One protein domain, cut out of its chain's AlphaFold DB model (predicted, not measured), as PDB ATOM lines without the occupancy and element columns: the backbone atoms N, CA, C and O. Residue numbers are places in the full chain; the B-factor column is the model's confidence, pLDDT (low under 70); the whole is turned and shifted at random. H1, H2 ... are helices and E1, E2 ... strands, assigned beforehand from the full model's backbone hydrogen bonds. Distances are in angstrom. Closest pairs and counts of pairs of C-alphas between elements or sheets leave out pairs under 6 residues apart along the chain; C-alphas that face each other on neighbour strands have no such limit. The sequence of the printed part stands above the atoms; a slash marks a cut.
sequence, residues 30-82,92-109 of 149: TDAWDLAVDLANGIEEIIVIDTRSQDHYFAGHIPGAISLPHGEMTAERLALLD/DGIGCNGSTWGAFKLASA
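What this domain is: This is residues 30 to 82 and 92 to 109 of the 149 residues of the protein "Rhodanese" of Salinicola sp. MIT1003 (UniProt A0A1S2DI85). What shape does this part of the chain make? Four separate helices stand round a single short strand: the longest helix, H4, lies to one side of the strand E1, which runs through the middle, while H1 and H3 lie toward opposite ends of the longest axis and H2 lies past the end of E1. The stretch from residue 60 to 74, without a named element, folds back past E1, and its residues 66 to 67 pair parallel with residues 49 to 50. What is it made of, and how large is it? The 71 printed residues hold four named helices and one named strand, in the order H1, E1, H2, H3, H4; the class is mostly helix, though under half of the residues are in named elements. The whole is compact, with a radius of gyration of the C-alphas of 12.3 A, and spans 31 by 27 by 20 A.

Where its parts are: Where is the longest helix? H4 is residues 98 to 108, 15.1 A from C-alpha 98 at (20.264, 27.166, 30.504) to C-alpha 108 at (6.970, 24.303, 37.049). Where are the other elements? The strand E1 is residues 46 to 50, 13.1 A long, and H1 is residues 32 to 40, 12.0 A long, with C-alpha 32 at (26.819, 37.303, 41.569). H2 is residues 54 to 59, 8.6 A long, and H3 is residues 75 to 78, 5.2 A long.

How they stand to each other: What is near H4? It is close to H3 but not clearly touching it, the closest C-alphas being those of Leu 78 and Leu 106, 7.0 A apart. The closest C-alphas of E1 and H4 are those of Ile 49 and Gly 102, 7.9 A apart. What is near E1? E1 pairs with no named strand. Its closest C-alphas with H2 are those of Asp 50 and Tyr 57, 6.8 A apart, and with H1 those of Leu 39 and Ile 46, 8.0 A apart. Which helices are apart, and how do their backbones run? H1 is apart from H2, H3 and H4, and H2 is apart from H3 and H4. In H1, H2 and H4 every O i to N i+4 pair is within hydrogen-bond range; H3 is too short for such a pair, and its one O i to N i+3 pair is within range.

The domain as a whole: How far does it reach? The two C-alphas farthest apart are those of Trp 33 and Glu 76, at 32.2 A. Where is the cut, and which link is long? Residues 83 to 91 are not printed, and C-alphas 82 and 92 are 24.9 A apart across the cut, which falls in the link from H3 to H4. Of the links printed whole, H2 to H3 is long, with 15 residues, and H1 to E1 and E1 to H2 are tight. How confident is the model? The mean pLDDT of the printed part is 97.3, and no printed residue is under 70.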
ATOM      1  N   THR A  30      18.880  37.331  40.953       97.94
ATOM      2  CA  THR A  30      19.960  37.746  41.858       97.94
ATOM      3  C   THR A  30      21.217  37.975  41.017       97.94
ATOM      4  O   THR A  30      21.313  37.441  39.905       97.94
ATOM      5  N   ASP A  31      22.133  38.813  41.488       96.31
ATOM      6  CA  ASP A  31      23.446  38.982  40.872       96.31
ATOM      7  C   ASP A  31      24.499  38.090  41.553       96.31
ATOM      8  O   ASP A  31      24.194  37.313  42.461       96.31
ATOM      9  N   ALA A  32      25.734  38.128  41.046       95.94
ATOM     10  CA  ALA A  32      26.819  37.303  41.569       95.94
ATOM     11  C   ALA A  32      27.248  37.730  42.976       95.94
ATOM     12  O   ALA A  32      27.554  36.865  43.795       95.94
ATOM     13  N   TRP A  33      27.213  39.034  43.258       95.50
ATOM     14  CA  TRP A  33      27.622  39.586  44.541       95.50
ATOM     15  C   TRP A  33      26.706  39.141  45.680       95.50
ATOM     16  O   TRP A  33      27.195  38.566  46.655       95.50
ATOM     17  N   ASP A  34      25.390  39.345  45.543       96.50
ATOM     18  CA  ASP A  34      24.404  38.938  46.550       96.50
ATOM     19  C   ASP A  34      24.548  37.441  46.862       96.50
ATOM     20  O   ASP A  34      24.635  37.036  48.023       96.50
ATOM     21  N   LEU A  35      24.650  36.616  45.810       97.69
ATOM     22  CA  LEU A  35      24.823  35.177  45.963       97.69
ATOM     23  C   LEU A  35      26.143  34.828  46.663       97.69
ATOM     24  O   LEU A  35      26.156  33.969  47.543       97.69
ATOM     25  N   ALA A  36      27.256  35.462  46.289       96.75
ATOM     26  CA  ALA A  36      28.553  35.200  46.902       96.75
ATOM     27  C   ALA A  36      28.543  35.530  48.399       96.75
ATOM     28  O   ALA A  36      29.017  34.721  49.198       96.75
ATOM     29  N   VAL A  37      27.962  36.671  48.782       95.69
ATOM     30  CA  VAL A  37      27.821  37.088  50.184       95.69
ATOM     31  C   VAL A  37      27.000  36.071  50.976       95.69
ATOM     32  O   VAL A  37      27.428  35.648  52.051       95.69
ATOM     33  N   ASP A  38      25.859  35.630  50.447       97.25
ATOM     34  CA  ASP A  38      25.011  34.640  51.116       97.25
ATOM     35  C   ASP A  38      25.718  33.284  51.277       97.25
ATOM     36  O   ASP A  38      25.665  32.669  52.348       97.25
ATOM     37  N   LEU A  39      26.441  32.828  50.249       97.12
ATOM     38  CA  LEU A  39      27.214  31.585  50.313       97.12
ATOM     39  C   LEU A  39      28.386  31.682  51.303       97.12
ATOM     40  O   LEU A  39      28.636  30.727  52.044       97.12
ATOM     41  N   ALA A  40      29.078  32.823  51.351       96.00
ATOM     42  CA  ALA A  40      30.172  33.068  52.289       96.00
ATOM     43  C   ALA A  40      29.688  33.131  53.745       96.00
ATOM     44  O   ALA A  40      30.326  32.557  54.629       96.00
ATOM     45  N   ASN A  41      28.516  33.733  53.977       95.62
ATOM     46  CA  ASN A  41      27.842  33.768  55.277       95.62
ATOM     47  C   ASN A  41      27.185  32.431  55.664       95.62
ATOM     48  O   ASN A  41      26.682  32.288  56.779       95.62
ATOM     49  N   GLY A  42      27.175  31.449  54.759       95.31
ATOM     50  CA  GLY A  42      26.648  30.117  55.022       95.31
ATOM     51  C   GLY A  42      25.123  30.047  55.112       95.31
ATOM     52  O   GLY A  42      24.621  29.187  55.834       95.31
ATOM     53  N   ILE A  43      24.393  30.904  54.386       96.50
ATOM     54  CA  ILE A  43      22.925  30.860  54.290       96.50
ATOM     55  C   ILE A  43      22.493  29.530  53.657       96.50
ATOM     56  O   ILE A  43      22.627  29.313  52.453       96.50
ATOM     57  N   GLU A  44      21.996  28.603  54.476       93.56
ATOM     58  CA  GLU A  44      21.715  27.231  54.040       93.56
ATOM     59  C   GLU A  44      20.415  27.123  53.237       93.56
ATOM     60  O   GLU A  44      20.211  26.156  52.504       93.56
ATOM     61  N   GLU A  45      19.500  28.082  53.366       96.38
ATOM     62  CA  GLU A  45      18.220  28.104  52.658       96.38
ATOM     63  C   GLU A  45      18.379  28.148  51.132       96.38
ATOM     64  O   GLU A  45      17.441  27.777  50.421       96.38
ATOM     65  N   ILE A  46      19.545  28.574  50.639       98.19
ATOM     66  CA  ILE A  46      19.855  28.722  49.219       98.19
ATOM     67  C   ILE A  46      20.557  27.469  48.692       98.19
ATOM     68  O   ILE A  46      21.579  27.037  49.217       98.19
ATOM     69  N   ILE A  47      20.031  26.913  47.599       98.44
ATOM     70  CA  ILE A  47      20.658  25.821  46.847       98.44
ATOM     71  C   ILE A  47      20.974  26.307  45.436       98.44
ATOM     72  O   ILE A  47      20.077  26.639  44.658       98.44
ATOM     73  N   VAL A  48      22.256  26.319  45.085       98.75
ATOM     74  CA  VAL A  48      22.709  26.749  43.760       98.75
ATOM     75  C   VAL A  48      22.725  25.558  42.808       98.75
ATOM     76  O   VAL A  48      23.288  24.510  43.116       98.75
ATOM     77  N   ILE A  49      22.107  25.717  41.640       98.69
ATOM     78  CA  ILE A  49      22.013  24.704  40.592       98.69
ATOM     79  C   ILE A  49      22.850  25.129  39.389       98.69
ATOM     80  O   ILE A  49      22.513  26.096  38.699       98.69
ATOM     81  N   ASP A  50      23.888  24.354  39.092       98.81
ATOM     82  CA  ASP A  50      24.566  24.435  37.804       98.81
ATOM     83  C   ASP A  50      23.769  23.659  36.754       98.81
ATOM     84  O   ASP A  50      23.645  22.432  36.815       98.81
ATOM     85  N   THR A  51      23.215  24.393  35.792       98.62
ATOM     86  CA  THR A  51      22.359  23.836  34.739       98.62
ATOM     87  C   THR A  51      23.126  23.377  33.500       98.62
ATOM     88  O   THR A  51      22.509  22.869  32.556       98.62
ATOM     89  N   ARG A  52      24.450  23.559  33.478       98.56
ATOM     90  CA  ARG A  52      25.327  23.161  32.369       98.56
ATOM     91  C   ARG A  52      25.575  21.656  32.388       98.56
ATOM     92  O   ARG A  52      25.097  20.945  33.265       98.56
ATOM     93  N   SER A  53      26.314  21.155  31.400       98.19
ATOM     94  CA  SER A  53      26.732  19.753  31.401       98.19
ATOM     95  C   SER A  53      27.659  19.447  32.581       98.19
ATOM     96  O   SER A  53      28.345  20.325  33.110       98.19
ATOM     97  N   GLN A  54      27.718  18.171  32.955       97.94
ATOM     98  CA  GLN A  54      28.596  17.707  34.026       97.94
ATOM     99  C   GLN A  54      30.077  18.026  33.753       97.94
ATOM    100  O   GLN A  54      30.790  18.428  34.668       97.94
ATOM    101  N   ASP A  55      30.521  17.947  32.494       98.19
ATOM    102  CA  ASP A  55      31.892  18.302  32.109       98.19
ATOM    103  C   ASP A  55      32.203  19.787  32.364       98.19
ATOM    104  O   ASP A  55      33.284  20.120  32.850       98.19
ATOM    105  N   HIS A  56      31.252  20.688  32.087       98.19
ATOM    106  CA  HIS A  56      31.410  22.119  32.373       98.19
ATOM    107  C   HIS A  56      31.438  22.397  33.876       98.19
ATOM    108  O   HIS A  56      32.239  23.216  34.328       98.19
ATOM    109  N   TYR A  57      30.606  21.696  34.649       98.75
ATOM    110  CA  TYR A  57      30.640  21.769  36.105       98.75
ATOM    111  C   TYR A  57      32.013  21.319  36.639       98.75
ATOM    112  O   TYR A  57      32.657  22.064  37.376       98.75
ATOM    113  N   PHE A  58      32.543  20.172  36.194       98.56
ATOM    114  CA  PHE A  58      33.871  19.700  36.617       98.56
ATOM    115  C   PHE A  58      35.006  20.636  36.187       98.56
ATOM    116  O   PHE A  58      35.972  20.801  36.932       98.56
ATOM    117  N   ALA A  59      34.901  21.276  35.021       98.12
ATOM    118  CA  ALA A  59      35.887  22.251  34.561       98.12
ATOM    119  C   ALA A  59      35.902  23.537  35.407       98.12
ATOM    120  O   ALA A  59      36.926  24.221  35.469       98.12
ATOM    121  N   GLY A  60      34.789  23.875  36.057       98.31
ATOM    122  CA  GLY A  60      34.715  24.973  37.009       98.31
ATOM    123  C   GLY A  60      33.281  25.403  37.293       98.31
ATOM    124  O   GLY A  60      32.534  25.690  36.358       98.31
ATOM    125  N   HIS A  61      32.920  25.517  38.566       98.75
ATOM    126  CA  HIS A  61      31.571  25.847  39.033       98.75
ATOM    127  C   HIS A  61      31.593  26.797  40.241       98.75
ATOM    128  O   HIS A  61      32.630  27.005  40.874       98.75
ATOM    129  N   ILE A  62      30.435  27.386  40.549       98.62
ATOM    130  CA  ILE A  62      30.221  28.175  41.771       98.62
ATOM    131  C   ILE A  62      30.369  27.247  42.990       98.62
ATOM    132  O   ILE A  62      29.671  26.231  43.034       98.62
ATOM    133  N   PRO A  63      31.228  27.559  43.978       98.00
ATOM    134  CA  PRO A  63      31.387  26.728  45.167       98.00
ATOM    135  C   PRO A  63      30.061  26.530  45.920       98.00
ATOM    136  O   PRO A  63      29.308  27.476  46.133       98.00
ATOM    137  N   GLY A  64      29.779  25.298  46.330       97.44
ATOM    138  CA  GLY A  64      28.521  24.888  46.958       97.44
ATOM    139  C   GLY A  64      27.386  24.573  45.975       97.44
ATOM    140  O   GLY A  64      26.330  24.111  46.409       97.44
ATOM    141  N   ALA A  65      27.570  24.784  44.666       98.50
ATOM    142  CA  ALA A  65      26.564  24.418  43.676       98.50
ATOM    143  C   ALA A  65      26.449  22.902  43.499       98.50
ATOM    144  O   ALA A  65      27.430  22.172  43.597       98.50
ATOM    145  N   ILE A  66      25.249  22.435  43.155       98.00
ATOM    146  CA  ILE A  66      25.018  21.062  42.705       98.00
ATOM    147  C   ILE A  66      24.868  21.018  41.183       98.00
ATOM    148  O   ILE A  66      24.209  21.867  40.578       98.00
ATOM    149  N   SER A  67      25.467  20.005  40.556       98.44
ATOM    150  CA  SER A  67      25.303  19.752  39.123       98.44
ATOM    151  C   SER A  67      23.944  19.108  38.853       98.44
ATOM    152  O   SER A  67      23.679  17.977  39.272       98.44
ATOM    153  N   LEU A  68      23.077  19.826  38.142       98.44
ATOM    154  CA  LEU A  68      21.816  19.296  37.635       98.44
ATOM    155  C   LEU A  68      21.561  19.892  36.242       98.44
ATOM    156  O   LEU A  68      20.843  20.891  36.119       98.44
ATOM    157  N   PRO A  69      22.146  19.288  35.187       98.31
ATOM    158  CA  PRO A  69      22.016  19.783  33.825       98.31
ATOM    159  C   PRO A  69      20.548  19.966  33.437       98.31
ATOM    160  O   PRO A  69      19.725  19.077  33.673       98.31
ATOM    161  N   HIS A  70      20.193  21.086  32.796       97.12
ATOM    162  CA  HIS A  70      18.778  21.386  32.535       97.12
ATOM    163  C   HIS A  70      18.088  20.311  31.681       97.12
ATOM    164  O   HIS A  70      16.883  20.095  31.817       97.12
ATOM    165  N   GLY A  71      18.825  19.619  30.804       96.81
ATOM    166  CA  GLY A  71      18.324  18.493  30.008       96.81
ATOM    167  C   GLY A  71      17.896  17.284  30.846       96.81
ATOM    168  O   GLY A  71      17.025  16.530  30.424       96.81
ATOM    169  N   GLU A  72      18.437  17.145  32.054       97.62
ATOM    170  CA  GLU A  72      18.175  16.032  32.963       97.62
ATOM    171  C   GLU A  72      17.169  16.373  34.071       97.62
ATOM    172  O   GLU A  72      16.860  15.521  34.900       97.62
ATOM    173  N   MET A  73      16.651  17.602  34.114       98.12
ATOM    174  CA  MET A  73      15.640  18.042  35.083       98.12
ATOM    175  C   MET A  73      14.260  17.457  34.745       98.12
ATOM    176  O   MET A  73      13.386  18.157  34.227       98.12
ATOM    177  N   THR A  74      14.082  16.158  34.987       98.00
ATOM    178  CA  THR A  74      12.793  15.460  34.862       98.00
ATOM    179  C   THR A  74      11.936  15.657  36.112       98.00
ATOM    180  O   THR A  74      12.451  16.003  37.177       98.00
ATOM    181  N   ALA A  75      10.627  15.410  36.007       96.88
ATOM    182  CA  ALA A  75       9.710  15.537  37.140       96.88
ATOM    183  C   ALA A  75      10.138  14.666  38.333       96.88
ATOM    184  O   ALA A  75      10.083  15.113  39.475       96.88
ATOM    185  N   GLU A  76      10.636  13.456  38.070       97.38
ATOM    186  CA  GLU A  76      11.083  12.511  39.094       97.38
ATOM    187  C   GLU A  76      12.300  13.035  39.853       97.38
ATOM    188  O   GLU A  76      12.355  12.915  41.072       97.38
ATOM    189  N   ARG A  77      13.270  13.646  39.155       97.44
ATOM    190  CA  ARG A  77      14.459  14.211  39.810       97.44
ATOM    191  C   ARG A  77      14.127  15.474  40.593       97.44
ATOM    192  O   ARG A  77      14.650  15.654  41.686       97.44
ATOM    193  N   LEU A  78      13.253  16.326  40.057       98.12
ATOM    194  CA  LEU A  78      12.836  17.551  40.741       98.12
ATOM    195  C   LEU A  78      11.965  17.267  41.970       98.12
ATOM    196  O   LEU A  78      12.050  18.007  42.943       98.12
ATOM    197  N   ALA A  79      11.195  16.178  41.978       97.06
ATOM    198  CA  ALA A  79      10.406  15.761  43.139       97.06
ATOM    199  C   ALA A  79      11.257  15.349  44.358       97.06
ATOM    200  O   ALA A  79      10.725  15.238  45.460       97.06
ATOM    201  N   LEU A  80      12.563  15.117  44.177       97.00
ATOM    202  CA  LEU A  80      13.502  14.820  45.265       97.00
ATOM    203  C   LEU A  80      14.039  16.084  45.953       97.00
ATOM    204  O   LEU A  80      14.711  15.981  46.978       97.00
ATOM    205  N   LEU A  81      13.794  17.259  45.374       97.88
ATOM    206  CA  LEU A  81      14.272  18.533  45.888       97.88
ATOM    207  C   LEU A  81      13.373  19.034  47.028       97.88
ATOM    208  O   LEU A  81      12.155  18.877  47.002       97.88
ATOM    209  N   ASP A  82      13.988  19.656  48.032       97.88
ATOM    210  CA  ASP A  82      13.292  20.191  49.203       97.88
ATOM    211  C   ASP A  82      12.506  21.470  48.833       97.88
ATOM    212  O   ASP A  82      13.124  22.468  48.440       97.88
ATOM    213  N   ASP A  92      26.512  29.412  31.775       95.75
ATOM    214  CA  ASP A  92      27.769  30.120  31.517       95.75
ATOM    215  C   ASP A  92      27.581  31.643  31.561       95.75
ATOM    216  O   ASP A  92      28.247  32.303  32.344       95.75
ATOM    217  N   GLY A  93      26.608  32.206  30.839       93.56
ATOM    218  CA  GLY A  93      26.356  33.648  30.871       93.56
ATOM    219  C   GLY A  93      25.170  34.090  30.020       93.56
ATOM    220  O   GLY A  93      24.355  33.266  29.613       93.56
ATOM    221  N   ILE A  94      25.082  35.392  29.718       89.75
ATOM    222  CA  ILE A  94      23.937  36.033  29.021       89.75
ATOM    223  C   ILE A  94      23.620  35.381  27.659       89.75
ATOM    224  O   ILE A  94      22.481  35.412  27.203       89.75
ATOM    225  N   GLY A  95      24.613  34.772  27.003       91.19
ATOM    226  CA  GLY A  95      24.427  34.051  25.739       91.19
ATOM    227  C   GLY A  95      23.780  32.663  25.868       91.19
ATOM    228  O   GLY A  95      23.562  32.011  24.848       91.19
ATOM    229  N   CYS A  96      23.493  32.192  27.085       94.25
ATOM    230  CA  CYS A  96      22.941  30.870  27.368       94.25
ATOM    231  C   CYS A  96      21.553  30.964  28.021       94.25
ATOM    232  O   CYS A  96      21.383  31.633  29.031       94.25
ATOM    233  N   ASN A  97      20.586  30.181  27.528       96.69
ATOM    234  CA  ASN A  97      19.249  30.065  28.137       96.69
ATOM    235  C   ASN A  97      19.146  28.960  29.211       96.69
ATOM    236  O   ASN A  97      18.052  28.659  29.682       96.69
ATOM    237  N   GLY A  98      20.250  28.292  29.561       97.06
ATOM    238  CA  GLY A  98      20.264  27.166  30.504       97.06
ATOM    239  C   GLY A  98      19.774  27.560  31.898       97.06
ATOM    240  O   GLY A  98      18.968  26.842  32.488       97.06
ATOM    241  N   SER A  99      20.164  28.747  32.369       97.31
ATOM    242  CA  SER A  99      19.726  29.315  33.646       97.31
ATOM    243  C   SER A  99      18.218  29.548  33.676       97.31
ATOM    244  O   SER A  99      17.555  29.108  34.618       97.31
ATOM    245  N   THR A 100      17.664  30.143  32.615       98.19
ATOM    246  CA  THR A 100      16.223  30.373  32.453       98.19
ATOM    247  C   THR A 100      15.450  29.057  32.329       98.19
ATOM    248  O   THR A 100      14.401  28.899  32.950       98.19
ATOM    249  N   TRP A 101      15.961  28.073  31.577       98.31
ATOM    250  CA  TRP A 101      15.346  26.742  31.487       98.31
ATOM    251  C   TRP A 101      15.335  26.023  32.835       98.31
ATOM    252  O   TRP A 101      14.333  25.388  33.169       98.31
ATOM    253  N   GLY A 102      16.416  26.128  33.610       98.31
ATOM    254  CA  GLY A 102      16.480  25.598  34.968       98.31
ATOM    255  C   GLY A 102      15.432  26.235  35.874       98.31
ATOM    256  O   GLY A 102      14.634  25.517  36.476       98.31
ATOM    257  N   ALA A 103      15.365  27.570  35.895       98.44
ATOM    258  CA  ALA A 103      14.376  28.313  36.672       98.44
ATOM    259  C   ALA A 103      12.942  27.939  36.270       98.44
ATOM    260  O   ALA A 103      12.118  27.609  37.121       98.44
ATOM    261  N   PHE A 104      12.649  27.895  34.970       98.56
ATOM    262  CA  PHE A 104      11.339  27.495  34.468       98.56
ATOM    263  C   PHE A 104      10.939  26.089  34.938       98.56
ATOM    264  O   PHE A 104       9.810  25.891  35.390       98.56
ATOM    265  N   LYS A 105      11.848  25.110  34.858       98.69
ATOM    266  CA  LYS A 105      11.561  23.721  35.251       98.69
ATOM    267  C   LYS A 105      11.393  23.568  36.763       98.69
ATOM    268  O   LYS A 105      10.460  22.892  37.186       98.69
ATOM    269  N   LEU A 106      12.231  24.230  37.564       98.62
ATOM    270  CA  LEU A 106      12.100  24.268  39.028       98.62
ATOM    271  C   LEU A 106      10.757  24.879  39.441       98.62
ATOM    272  O   LEU A 106      10.004  24.262  40.192       98.62
ATOM    273  N   ALA A 107      10.410  26.041  38.881       98.56
ATOM    274  CA  ALA A 107       9.137  26.705  39.153       98.56
ATOM    275  C   ALA A 107       7.936  25.853  38.717       98.56
ATOM    276  O   ALA A 107       6.961  25.729  39.456       98.56
ATOM    277  N   SER A 108       8.018  25.206  37.548       98.31
ATOM    278  CA  SER A 108       6.970  24.303  37.049       98.31
ATOM    279  C   SER A 108       6.781  23.065  37.933       98.31
ATOM    280  O   SER A 108       5.696  22.489  37.949       98.31
ATOM    281  N   ALA A 109       7.811  22.671  38.686       98.19
ATOM    282  CA  ALA A 109       7.748  21.613  39.689       98.19
ATOM    283  C   ALA A 109       7.271  22.107  41.073       98.19
ATOM    284  O   ALA A 109       7.245  21.327  42.022       98.19
TER     285      ALA A 109